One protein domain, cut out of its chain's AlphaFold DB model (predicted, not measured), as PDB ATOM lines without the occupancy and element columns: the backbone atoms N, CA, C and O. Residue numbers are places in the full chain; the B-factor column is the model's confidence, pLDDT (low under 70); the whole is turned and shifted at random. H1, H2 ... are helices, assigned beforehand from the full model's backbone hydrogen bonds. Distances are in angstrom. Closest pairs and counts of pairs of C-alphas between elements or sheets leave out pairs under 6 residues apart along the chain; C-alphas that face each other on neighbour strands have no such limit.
ATOM      1  N   ALA A 245     -32.996   2.780  71.189       56.75
ATOM      2  CA  ALA A 245     -31.531   2.749  71.137       56.75
ATOM      3  C   ALA A 245     -30.994   2.153  69.819       56.75
ATOM      4  O   ALA A 245     -30.035   2.670  69.249       56.75
ATOM      5  N   THR A 246     -31.630   1.099  69.291       57.94
ATOM      6  CA  THR A 246     -31.264   0.541  67.979       57.94
ATOM      7  C   THR A 246     -31.600   1.508  66.844       57.94
ATOM      8  O   THR A 246     -30.790   1.678  65.941       57.94
ATOM      9  N   LEU A 247     -32.749   2.189  66.890       61.97
ATOM     10  CA  LEU A 247     -33.116   3.198  65.894       61.97
ATOM     11  C   LEU A 247     -32.207   4.428  65.927       61.97
ATOM     12  O   LEU A 247     -31.851   4.925  64.864       61.97
ATOM     13  N   GLU A 248     -31.796   4.899  67.102       67.94
ATOM     14  CA  GLU A 248     -30.827   5.995  67.214       67.94
ATOM     15  C   GLU A 248     -29.443   5.589  66.707       67.94
ATOM     16  O   GLU A 248     -28.827   6.332  65.942       67.94
ATOM     17  N   TYR A 249     -28.982   4.380  67.039       68.25
ATOM     18  CA  TYR A 249     -27.735   3.843  66.500       68.25
ATOM     19  C   TYR A 249     -27.773   3.730  64.968       68.25
ATOM     20  O   TYR A 249     -26.805   4.093  64.299       68.25
ATOM     21  N   LEU A 250     -28.897   3.274  64.403       71.62
ATOM     22  CA  LEU A 250     -29.101   3.194  62.956       71.62
ATOM     23  C   LEU A 250     -29.200   4.582  62.311       71.62
ATOM     24  O   LEU A 250     -28.633   4.783  61.247       71.62
ATOM     25  N   LYS A 251     -29.834   5.561  62.961       75.38
ATOM     26  CA  LYS A 251     -29.870   6.958  62.488       75.38
ATOM     27  C   LYS A 251     -28.488   7.597  62.438       75.38
ATOM     28  O   LYS A 251     -28.211   8.341  61.503       75.38
ATOM     29  N   ALA A 252     -27.625   7.285  63.403       70.56
ATOM     30  CA  ALA A 252     -26.267   7.814  63.458       70.56
ATOM     31  C   ALA A 252     -25.294   7.111  62.492       70.56
ATOM     32  O   ALA A 252     -24.431   7.777  61.928       70.56
ATOM     33  N   ASN A 253     -25.415   5.791  62.303       69.38
ATOM     34  CA  ASN A 253     -24.399   4.993  61.595       69.38
ATOM     35  C   ASN A 253     -24.860   4.408  60.251       69.38
ATOM     36  O   ASN A 253     -24.024   4.146  59.393       69.38
ATOM     37  N   HIS A 254     -26.164   4.196  60.063       72.19
ATOM     38  CA  HIS A 254     -26.741   3.576  58.865       72.19
ATOM     39  C   HIS A 254     -28.051   4.263  58.431       72.19
ATOM     40  O   HIS A 254     -29.104   3.609  58.363       72.19
ATOM     41  N   PRO A 255     -28.025   5.585  58.154       80.19
ATOM     42  CA  PRO A 255     -29.220   6.352  57.802       80.19
ATOM     43  C   PRO A 255     -29.961   5.776  56.585       80.19
ATOM     44  O   PRO A 255     -31.174   5.938  56.467       80.19
ATOM     45  N   GLU A 256     -29.259   5.059  55.706       74.75
ATOM     46  CA  GLU A 256     -29.794   4.463  54.483       74.75
ATOM     47  C   GLU A 256     -30.833   3.354  54.709       74.75
ATOM     48  O   GLU A 256     -31.645   3.103  53.821       74.75
ATOM     49  N   ILE A 257     -30.843   2.703  55.879       78.75
ATOM     50  CA  ILE A 257     -31.812   1.638  56.201       78.75
ATOM     51  C   ILE A 257     -32.871   2.060  57.214       78.75
ATOM     52  O   ILE A 257     -33.840   1.328  57.414       78.75
ATOM     53  N   VAL A 258     -32.726   3.235  57.837       79.88
ATOM     54  CA  VAL A 258     -33.619   3.714  58.905       79.88
ATOM     55  C   VAL A 258     -35.072   3.712  58.457       79.88
ATOM     56  O   VAL A 258     -35.904   3.139  59.149       79.88
ATOM     57  N   GLY A 259     -35.375   4.265  57.280       81.38
ATOM     58  CA  GLY A 259     -36.753   4.330  56.781       81.38
ATOM     59  C   GLY A 259     -37.380   2.951  56.546       81.38
ATOM     60  O   GLY A 259     -38.559   2.750  56.823       81.38
ATOM     61  N   ALA A 260     -36.589   1.970  56.098       79.75
ATOM     62  CA  ALA A 260     -37.055   0.596  55.911       79.75
ATOM     63  C   ALA A 260     -37.316  -0.098  57.260       79.75
ATOM     64  O   ALA A 260     -38.335  -0.767  57.433       79.75
ATOM     65  N   VAL A 261     -36.430   0.108  58.236       75.19
ATOM     66  CA  VAL A 261     -36.579  -0.434  59.594       75.19
ATOM     67  C   VAL A 261     -37.752   0.225  60.333       75.19
ATOM     68  O   VAL A 261     -38.506  -0.466  61.019       75.19
ATOM     69  N   GLU A 262     -37.974   1.531  60.147       79.56
ATOM     70  CA  GLU A 262     -39.148   2.261  60.658       79.56
ATOM     71  C   GLU A 262     -40.455   1.769  60.019       79.56
ATOM     72  O   GLU A 262     -41.470   1.668  60.707       79.56
ATOM     73  N   ALA A 263     -40.421   1.370  58.743       81.00
ATOM     74  CA  ALA A 263     -41.538   0.724  58.048       81.00
ATOM     75  C   ALA A 263     -41.784  -0.739  58.484       81.00
ATOM     76  O   ALA A 263     -42.689  -1.395  57.968       81.00
ATOM     77  N   GLY A 264     -41.005  -1.255  59.442       73.88
ATOM     78  CA  GLY A 264     -41.188  -2.578  60.036       73.88
ATOM     79  C   GLY A 264     -40.395  -3.705  59.371       73.88
ATOM     80  O   GLY A 264     -40.593  -4.863  59.745       73.88
ATOM     81  N   LEU A 265     -39.493  -3.408  58.428       73.75
ATOM     82  CA  LEU A 265     -38.612  -4.424  57.846       73.75
ATOM     83  C   LEU A 265     -37.557  -4.885  58.866       73.75
ATOM     84  O   LEU A 265     -36.955  -4.056  59.558       73.75
ATOM     85  N   PRO A 266     -37.269  -6.197  58.943       79.06
ATOM     86  CA  PRO A 266     -36.127  -6.691  59.698       79.06
ATOM     87  C   PRO A 266     -34.823  -6.038  59.221       79.06
ATOM     88  O   PRO A 266     -34.591  -5.890  58.021       79.06
ATOM     89  N   ILE A 267     -33.934  -5.697  60.158       68.88
ATOM     90  CA  ILE A 267     -32.675  -4.978  59.880       68.88
ATOM     91  C   ILE A 267     -31.831  -5.693  58.809       68.88
ATOM     92  O   ILE A 267     -31.292  -5.046  57.915       68.88
ATOM     93  N   GLY A 268     -31.765  -7.027  58.844       65.25
ATOM     94  CA  GLY A 268     -31.030  -7.812  57.847       65.25
ATOM     95  C   GLY A 268     -31.622  -7.757  56.430       65.25
ATOM     96  O   GLY A 268     -30.871  -7.797  55.458       65.25
ATOM     97  N   ASP A 269     -32.946  -7.639  56.295       68.00
ATOM     98  CA  ASP A 269     -33.601  -7.438  54.993       68.00
ATOM     99  C   ASP A 269     -33.393  -6.001  54.500       68.00
ATOM    100  O   ASP A 269     -33.090  -5.788  53.328       68.00
ATOM    101  N   ALA A 270     -33.474  -5.020  55.405       75.56
ATOM    102  CA  ALA A 270     -33.221  -3.618  55.091       75.56
ATOM    103  C   ALA A 270     -31.792  -3.401  54.562       75.56
ATOM    104  O   ALA A 270     -31.614  -2.720  53.554       75.56
ATOM    105  N   PHE A 271     -30.783  -4.046  55.163       70.81
ATOM    106  CA  PHE A 271     -29.406  -4.029  54.653       70.81
ATOM    107  C   PHE A 271     -29.273  -4.671  53.272       70.81
ATOM    108  O   PHE A 271     -28.601  -4.108  52.411       70.81
ATOM    109  N   ARG A 272     -29.938  -5.806  53.020       71.06
ATOM    110  CA  ARG A 272     -29.936  -6.439  51.690       71.06
ATOM    111  C   ARG A 272     -30.551  -5.532  50.625       71.06
ATOM    112  O   ARG A 272     -29.996  -5.406  49.538       71.06
ATOM    113  N   ILE A 273     -31.656  -4.862  50.945       71.38
ATOM    114  CA  ILE A 273     -32.319  -3.916  50.037       71.38
ATOM    115  C   ILE A 273     -31.451  -2.666  49.814       71.38
ATOM    116  O   ILE A 273     -31.297  -2.212  48.677       71.38
ATOM    117  N   ALA A 274     -30.828  -2.124  50.863       74.38
ATOM    118  CA  ALA A 274     -29.909  -0.991  50.746       74.38
ATOM    119  C   ALA A 274     -28.653  -1.339  49.934       74.38
ATOM    120  O   ALA A 274     -28.194  -0.537  49.127       74.38
ATOM    121  N   GLN A 275     -28.122  -2.551  50.087       70.06
ATOM    122  CA  GLN A 275     -26.985  -3.021  49.302       70.06
ATOM    123  C   GLN A 275     -27.363  -3.230  47.830       70.06
ATOM    124  O   GLN A 275     -26.636  -2.776  46.950       70.06
ATOM    125  N   ALA A 276     -28.520  -3.843  47.553       67.88
ATOM    126  CA  ALA A 276     -29.017  -4.032  46.191       67.88
ATOM    127  C   ALA A 276     -29.288  -2.692  45.485       67.88
ATOM    128  O   ALA A 276     -28.909  -2.509  44.331       67.88
ATOM    129  N   SER A 277     -29.881  -1.724  46.188       73.12
ATOM    130  CA  SER A 277     -30.116  -0.381  45.641       73.12
ATOM    131  C   SER A 277     -28.826   0.429  45.475       73.12
ATOM    132  O   SER A 277     -28.712   1.194  44.517       73.12
ATOM    133  N   ARG A 278     -27.824   0.243  46.346       68.44
ATOM    134  CA  ARG A 278     -26.484   0.830  46.173       68.44
ATOM    135  C   ARG A 278     -25.794   0.261  44.934       68.44
ATOM    136  O   ARG A 278     -25.258   1.041  44.157       68.44
ATOM    137  N   GLN A 279     -25.869  -1.052  44.712       63.41
ATOM    138  CA  GLN A 279     -25.330  -1.685  43.506       63.41
ATOM    139  C   GLN A 279     -26.005  -1.139  42.242       63.41
ATOM    140  O   GLN A 279     -25.321  -0.692  41.333       63.41
ATOM    141  N   GLN A 280     -27.336  -1.041  42.231       62.12
ATOM    142  CA  GLN A 280     -28.077  -0.492  41.090       62.12
ATOM    143  C   GLN A 280     -27.730   0.973  40.784       62.12
ATOM    144  O   GLN A 280     -27.682   1.355  39.617       62.12
ATOM    145  N   ARG A 281     -27.482   1.800  41.809       68.75
ATOM    146  CA  ARG A 281     -27.026   3.188  41.617       68.75
ATOM    147  C   ARG A 281     -25.606   3.245  41.067       68.75
ATOM    148  O   ARG A 281     -25.370   3.995  40.133       68.75
ATOM    149  N   MET A 282     -24.699   2.414  41.581       58.31
ATOM    150  CA  MET A 282     -23.330   2.310  41.060       58.31
ATOM    151  C   MET A 282     -23.322   1.859  39.595       58.31
ATOM    152  O   MET A 282     -22.606   2.440  38.784       58.31
ATOM    153  N   ASP A 283     -24.159   0.885  39.236       59.00
ATOM    154  CA  ASP A 283     -24.296   0.403  37.860       59.00
ATOM    155  C   ASP A 283     -24.896   1.494  36.948       59.00
ATOM    156  O   ASP A 283     -24.451   1.683  35.815       59.00
ATOM    157  N   ALA A 284     -25.871   2.267  37.442       62.09
ATOM    158  CA  ALA A 284     -26.459   3.395  36.717       62.09
ATOM    159  C   ALA A 284     -25.475   4.567  36.532       62.09
ATOM    160  O   ALA A 284     -25.422   5.159  35.451       62.09
ATOM    161  N   ASP A 285     -24.665   4.875  37.545       67.19
ATOM    162  CA  ASP A 285     -23.641   5.923  37.500       67.19
ATOM    163  C   ASP A 285     -22.488   5.528  36.564       67.19
ATOM    164  O   ASP A 285     -22.003   6.352  35.783       67.19
ATOM    165  N   GLN A 286     -22.081   4.254  36.570       61.44
ATOM    166  CA  GLN A 286     -21.090   3.719  35.632       61.44
ATOM    167  C   GLN A 286     -21.598   3.736  34.188       61.44
ATOM    168  O   GLN A 286     -20.867   4.161  33.291       61.44
ATOM    169  N   ARG A 287     -22.856   3.337  33.959       62.12
ATOM    170  CA  ARG A 287     -23.513   3.441  32.646       62.12
ATOM    171  C   ARG A 287     -23.570   4.885  32.164       62.12
ATOM    172  O   ARG A 287     -23.182   5.159  31.034       62.12
ATOM    173  N   SER A 288     -23.967   5.813  33.033       66.62
ATOM    174  CA  SER A 288     -24.031   7.242  32.709       66.62
ATOM    175  C   SER A 288     -22.649   7.810  32.375       66.62
ATOM    176  O   SER A 288     -22.492   8.495  31.369       66.62
ATOM    177  N   SER A 289     -21.621   7.446  33.149       72.19
ATOM    178  CA  SER A 289     -20.231   7.852  32.899       72.19
ATOM    179  C   SER A 289     -19.695   7.310  31.572       72.19
ATOM    180  O   SER A 289     -18.957   7.996  30.868       72.19
ATOM    181  N   ARG A 290     -20.074   6.080  31.205       67.31
ATOM    182  CA  ARG A 290     -19.647   5.445  29.953       67.31
ATOM    183  C   ARG A 290     -20.367   6.020  28.737       67.31
ATOM    184  O   ARG A 290     -19.730   6.211  27.709       67.31
ATOM    185  N   VAL A 291     -21.650   6.359  28.863       71.38
ATOM    186  CA  VAL A 291     -22.393   7.110  27.837       71.38
ATOM    187  C   VAL A 291     -21.781   8.497  27.633       71.38
ATOM    188  O   VAL A 291     -21.585   8.912  26.494       71.38
ATOM    189  N   GLU A 292     -21.411   9.187  28.716       75.81
ATOM    190  CA  GLU A 292     -20.741  10.493  28.645       75.81
ATOM    191  C   GLU A 292     -19.361  10.394  27.978       75.81
ATOM    192  O   GLU A 292     -19.011  11.218  27.135       75.81
ATOM    193  N   TYR A 293     -18.599   9.345  28.296       75.06
ATOM    194  CA  TYR A 293     -17.322   9.056  27.650       75.06
ATOM    195  C   TYR A 293     -17.494   8.765  26.151       75.06
ATOM    196  O   TYR A 293     -16.815   9.384  25.333       75.06
ATOM    197  N   LEU A 294     -18.438   7.887  25.781       76.62
ATOM    198  CA  LEU A 294     -18.756   7.556  24.386       76.62
ATOM    199  C   LEU A 294     -19.180   8.795  23.593       76.62
ATOM    200  O   LEU A 294     -18.760   8.948  22.451       76.62
ATOM    201  N   ARG A 295     -19.922   9.729  24.201       81.31
ATOM    202  CA  ARG A 295     -20.334  10.982  23.548       81.31
ATOM    203  C   ARG A 295     -19.141  11.828  23.082       81.31
ATOM    204  O   ARG A 295     -19.264  12.554  22.099       81.31
ATOM    205  N   GLY A 296     -17.992  11.720  23.752       79.38
ATOM    206  CA  GLY A 296     -16.762  12.420  23.380       79.38
ATOM    207  C   GLY A 296     -15.940  11.756  22.269       79.38
ATOM    208  O   GLY A 296     -15.126  12.438  21.649       79.38
ATOM    209  N   ILE A 297     -16.128  10.455  22.013       78.69
ATOM    210  CA  ILE A 297     -15.275   9.665  21.098       78.69
ATOM    211  C   ILE A 297     -16.026   9.043  19.910       78.69
ATOM    212  O   ILE A 297     -15.449   8.910  18.835       78.69
ATOM    213  N   ASP A 298     -17.300   8.686  20.077       81.50
ATOM    214  CA  ASP A 298     -18.198   8.196  19.029       81.50
ATOM    215  C   ASP A 298     -19.658   8.570  19.376       81.50
ATOM    216  O   ASP A 298     -20.377   7.802  20.030       81.50
ATOM    217  N   PRO A 299     -20.110   9.767  18.951       83.62
ATOM    218  CA  PRO A 299     -21.443  10.277  19.263       83.62
ATOM    219  C   PRO A 299     -22.582   9.387  18.755       83.62
ATOM    220  O   PRO A 299     -23.619   9.296  19.404       83.62
ATOM    221  N   ALA A 300     -22.392   8.692  17.628       83.69
ATOM    222  CA  ALA A 300     -23.418   7.819  17.062       83.69
ATOM    223  C   ALA A 300     -23.643   6.575  17.935       83.69
ATOM    224  O   ALA A 300     -24.775   6.127  18.117       83.69
ATOM    225  N   LEU A 301     -22.568   6.042  18.517       81.69
ATOM    226  CA  LEU A 301     -22.648   4.947  19.478       81.69
ATOM    227  C   LEU A 301     -23.277   5.398  20.798       81.69
ATOM    228  O   LEU A 301     -24.093   4.678  21.365       81.69
ATOM    229  N   ALA A 302     -22.942   6.603  21.264       82.38
ATOM    230  CA  ALA A 302     -23.566   7.188  22.447       82.38
ATOM    231  C   ALA A 302     -25.085   7.367  22.264       82.38
ATOM    232  O   ALA A 302     -25.851   7.012  23.161       82.38
ATOM    233  N   ASP A 303     -25.527   7.826  21.088       84.44
ATOM    234  CA  ASP A 303     -26.948   7.944  20.734       84.44
ATOM    235  C   ASP A 303     -27.637   6.574  20.640       84.44
ATOM    236  O   ASP A 303     -28.785   6.419  21.067       84.44
ATOM    237  N   ALA A 304     -26.946   5.546  20.140       81.56
ATOM    238  CA  ALA A 304     -27.459   4.176  20.099       81.56
ATOM    239  C   ALA A 304     -27.639   3.578  21.511       81.56
ATOM    240  O   ALA A 304     -28.627   2.888  21.770       81.56
ATOM    241  N   VAL A 305     -26.740   3.896  22.448       81.19
ATOM    242  CA  VAL A 305     -26.898   3.521  23.863       81.19
ATOM    243  C   VAL A 305     -28.030   4.310  24.519       81.19
ATOM    244  O   VAL A 305     -28.860   3.745  25.228       81.19
ATOM    245  N   GLN A 306     -28.115   5.614  24.250       80.25
ATOM    246  CA  GLN A 306     -29.135   6.493  24.827       80.25
ATOM    247  C   GLN A 306     -30.550   6.188  24.302       80.25
ATOM    248  O   GLN A 306     -31.527   6.359  25.030       80.25
ATOM    249  N   SER A 307     -30.664   5.689  23.069       81.12
ATOM    250  CA  SER A 307     -31.914   5.174  22.487       81.12
ATOM    251  C   SER A 307     -32.244   3.736  22.910       81.12
ATOM    252  O   SER A 307     -33.304   3.226  22.552       81.12
ATOM    253  N   GLY A 308     -31.372   3.090  23.694       72.88
ATOM    254  CA  GLY A 308     -31.564   1.731  24.203       72.88
ATOM    255  C   GLY A 308     -31.425   0.638  23.142       72.88
ATOM    256  O   GLY A 308     -31.862  -0.486  23.372       72.88
ATOM    257  N   VAL A 309     -30.844   0.958  21.982       79.00
ATOM    258  CA  VAL A 309     -30.633   0.009  20.878       79.00
ATOM    259  C   VAL A 309     -29.492  -0.959  21.204       79.00
ATOM    260  O   VAL A 309     -29.547  -2.121  20.807       79.00
ATOM    261  N   ILE A 310     -28.481  -0.494  21.941       74.88
ATOM    262  CA  ILE A 310     -27.316  -1.277  22.378       74.88
ATOM    263  C   ILE A 310     -26.959  -0.937  23.834       74.88
ATOM    264  O   ILE A 310     -27.203   0.180  24.285       74.88
ATOM    265  N   ASP A 311     -26.387  -1.882  24.585       79.56
ATOM    266  CA  ASP A 311     -25.885  -1.604  25.940       79.56
ATOM    267  C   ASP A 311     -24.564  -0.806  25.877       79.56
ATOM    268  O   ASP A 311     -23.808  -0.890  24.907       79.56
ATOM    269  N   ALA A 312     -24.277  -0.016  26.916       71.88
ATOM    270  CA  ALA A 312     -23.059   0.791  27.016       71.88
ATOM    271  C   ALA A 312     -21.770  -0.052  26.966       71.88
ATOM    272  O   ALA A 312     -20.741   0.424  26.477       71.88
ATOM    273  N   ASP A 313     -21.811  -1.289  27.468       67.94
ATOM    274  CA  ASP A 313     -20.687  -2.226  27.431       67.94
ATOM    275  C   ASP A 313     -20.430  -2.750  26.016       67.94
ATOM    276  O   ASP A 313     -19.280  -2.793  25.570       67.94
ATOM    277  N   ASP A 314     -21.498  -3.088  25.298       73.81
ATOM    278  CA  ASP A 314     -21.423  -3.591  23.927       73.81
ATOM    279  C   ASP A 314     -21.001  -2.487  22.958       73.81
ATOM    280  O   ASP A 314     -20.145  -2.705  22.105       73.81
ATOM    281  N   ALA A 315     -21.516  -1.270  23.149       75.81
ATOM    282  CA  ALA A 315     -21.072  -0.092  22.416       75.81
ATOM    283  C   ALA A 315     -19.565   0.147  22.611       75.81
ATOM    284  O   ALA A 315     -18.815   0.279  21.646       75.81
ATOM    285  N   TYR A 316     -19.078   0.139  23.852       72.94
ATOM    286  CA  TYR A 316     -17.653   0.349  24.103       72.94
ATOM    287  C   TYR A 316     -16.773  -0.731  23.451       72.94
ATOM    288  O   TYR A 316     -15.748  -0.398  22.855       72.94
ATOM    289  N   LYS A 317     -17.192  -2.001  23.484       71.50
ATOM    290  CA  LYS A 317     -16.496  -3.085  22.772       71.50
ATOM    291  C   LYS A 317     -16.495  -2.882  21.259       71.50
ATOM    292  O   LYS A 317     -15.436  -2.969  20.656       71.50
ATOM    293  N   MET A 318     -17.628  -2.511  20.657       69.56
ATOM    294  CA  MET A 318     -17.702  -2.217  19.219       69.56
ATOM    295  C   MET A 318     -16.744  -1.095  18.800       69.56
ATOM    296  O   MET A 318     -16.156  -1.157  17.722       69.56
ATOM    297  N   TYR A 319     -16.569  -0.074  19.645       77.25
ATOM    298  CA  TYR A 319     -15.584   0.981  19.409       77.25
ATOM    299  C   TYR A 319     -14.143   0.451  19.483       77.25
ATOM    300  O   TYR A 319     -13.340   0.769  18.605       77.25
ATOM    301  N   VAL A 320     -13.819  -0.349  20.507       70.62
ATOM    302  CA  VAL A 320     -12.482  -0.942  20.687       70.62
ATOM    303  C   VAL A 320     -12.143  -1.874  19.526       70.62
ATOM    304  O   VAL A 320     -11.103  -1.690  18.907       70.62
ATOM    305  N   ASP A 321     -13.044  -2.785  19.167       65.50
ATOM    306  CA  ASP A 321     -12.833  -3.770  18.102       65.50
ATOM    307  C   ASP A 321     -12.678  -3.105  16.725       65.50
ATOM    308  O   ASP A 321     -11.850  -3.516  15.915       65.50
ATOM    309  N   ARG A 322     -13.442  -2.035  16.454       68.69
ATOM    310  CA  ARG A 322     -13.333  -1.270  15.199       68.69
ATOM    311  C   ARG A 322     -12.014  -0.503  15.095       68.69
ATOM    312  O   ARG A 322     -11.540  -0.261  13.986       68.69
ATOM    313  N   ASN A 323     -11.455  -0.091  16.230       64.38
ATOM    314  CA  ASN A 323     -10.291   0.785  16.292       64.38
ATOM    315  C   ASN A 323      -9.017   0.058  16.767       64.38
ATOM    316  O   ASN A 323      -8.010   0.729  16.999       64.38
ATOM    317  N   ASP A 324      -9.037  -1.273  16.899       58.44
ATOM    318  CA  ASP A 324      -7.872  -2.074  17.275       58.44
ATOM    319  C   ASP A 324      -6.876  -2.162  16.097       58.44
ATOM    320  O   ASP A 324      -7.169  -2.790  15.073       58.44
ATOM    321  N   PRO A 325      -5.677  -1.555  16.206       50.19
ATOM    322  CA  PRO A 325      -4.675  -1.580  15.143       50.19
ATOM    323  C   PRO A 325      -4.051  -2.969  14.913       50.19
ATOM    324  O   PRO A 325      -3.321  -3.138  13.937       50.19
ATOM    325  N   THR A 326      -4.326  -3.959  15.772       51.41
ATOM    326  CA  THR A 326      -3.797  -5.334  15.685       51.41
ATOM    327  C   THR A 326      -4.775  -6.344  15.081       51.41
ATOM    328  O   THR A 326      -4.418  -7.506  14.894       51.41
ATOM    329  N   ALA A 327      -5.976  -5.909  14.683       51.00
ATOM    330  CA  ALA A 327      -7.048  -6.776  14.183       51.00
ATOM    331  C   ALA A 327      -6.694  -7.620  12.934       51.00
ATOM    332  O   ALA A 327      -7.438  -8.535  12.587       51.00
TER     333      ALA A 327
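Overview. This is residues 245 to 327 of the 544 residues of an uncharacterized protein of Fulvimarina manganoxydans (UniProt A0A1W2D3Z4). One long helix, H3, makes a rod with a small helical head at each end, H1 and H2 at one, H4 and H5 at the other. The 83 printed residues, all helix in class, hold H1 to H5 in chain order. The whole is extended, with radius of gyration of the C-alphas 19.8 A and spans 62 by 26 by 19 A.

Arrangement. H1, residues 245 to 253, forms a hairpin with H2, residues 255 to 262; the closest C-alphas, Leu 250 and Val 258, are 6.1 A apart. H2 touches H3, residues 267 to 297, at a steep tilt of 43 degrees. H4, residues 299 to 306, touches H3 at residues 291 to 295 alone. H5, residues 312 to 323, touches H4, closest C-alphas Val 305 and Ala 312, 5.7 A. Every O i to N i+4 pair is within hydrogen-bond range in H1, H4 and H5, against 2 of 4 in H2 and 25 of 27 in H3.

Along the chain. H1 begins at C-alpha 245 (-31.531, 2.749, 71.137). H3 is 45.0 A long. H5 ends at C-alpha 323 (-10.291, 0.785, 16.292).

Size, cuts and confidence. The printed part has no cut. Mean pLDDT of the printed part is 71.7.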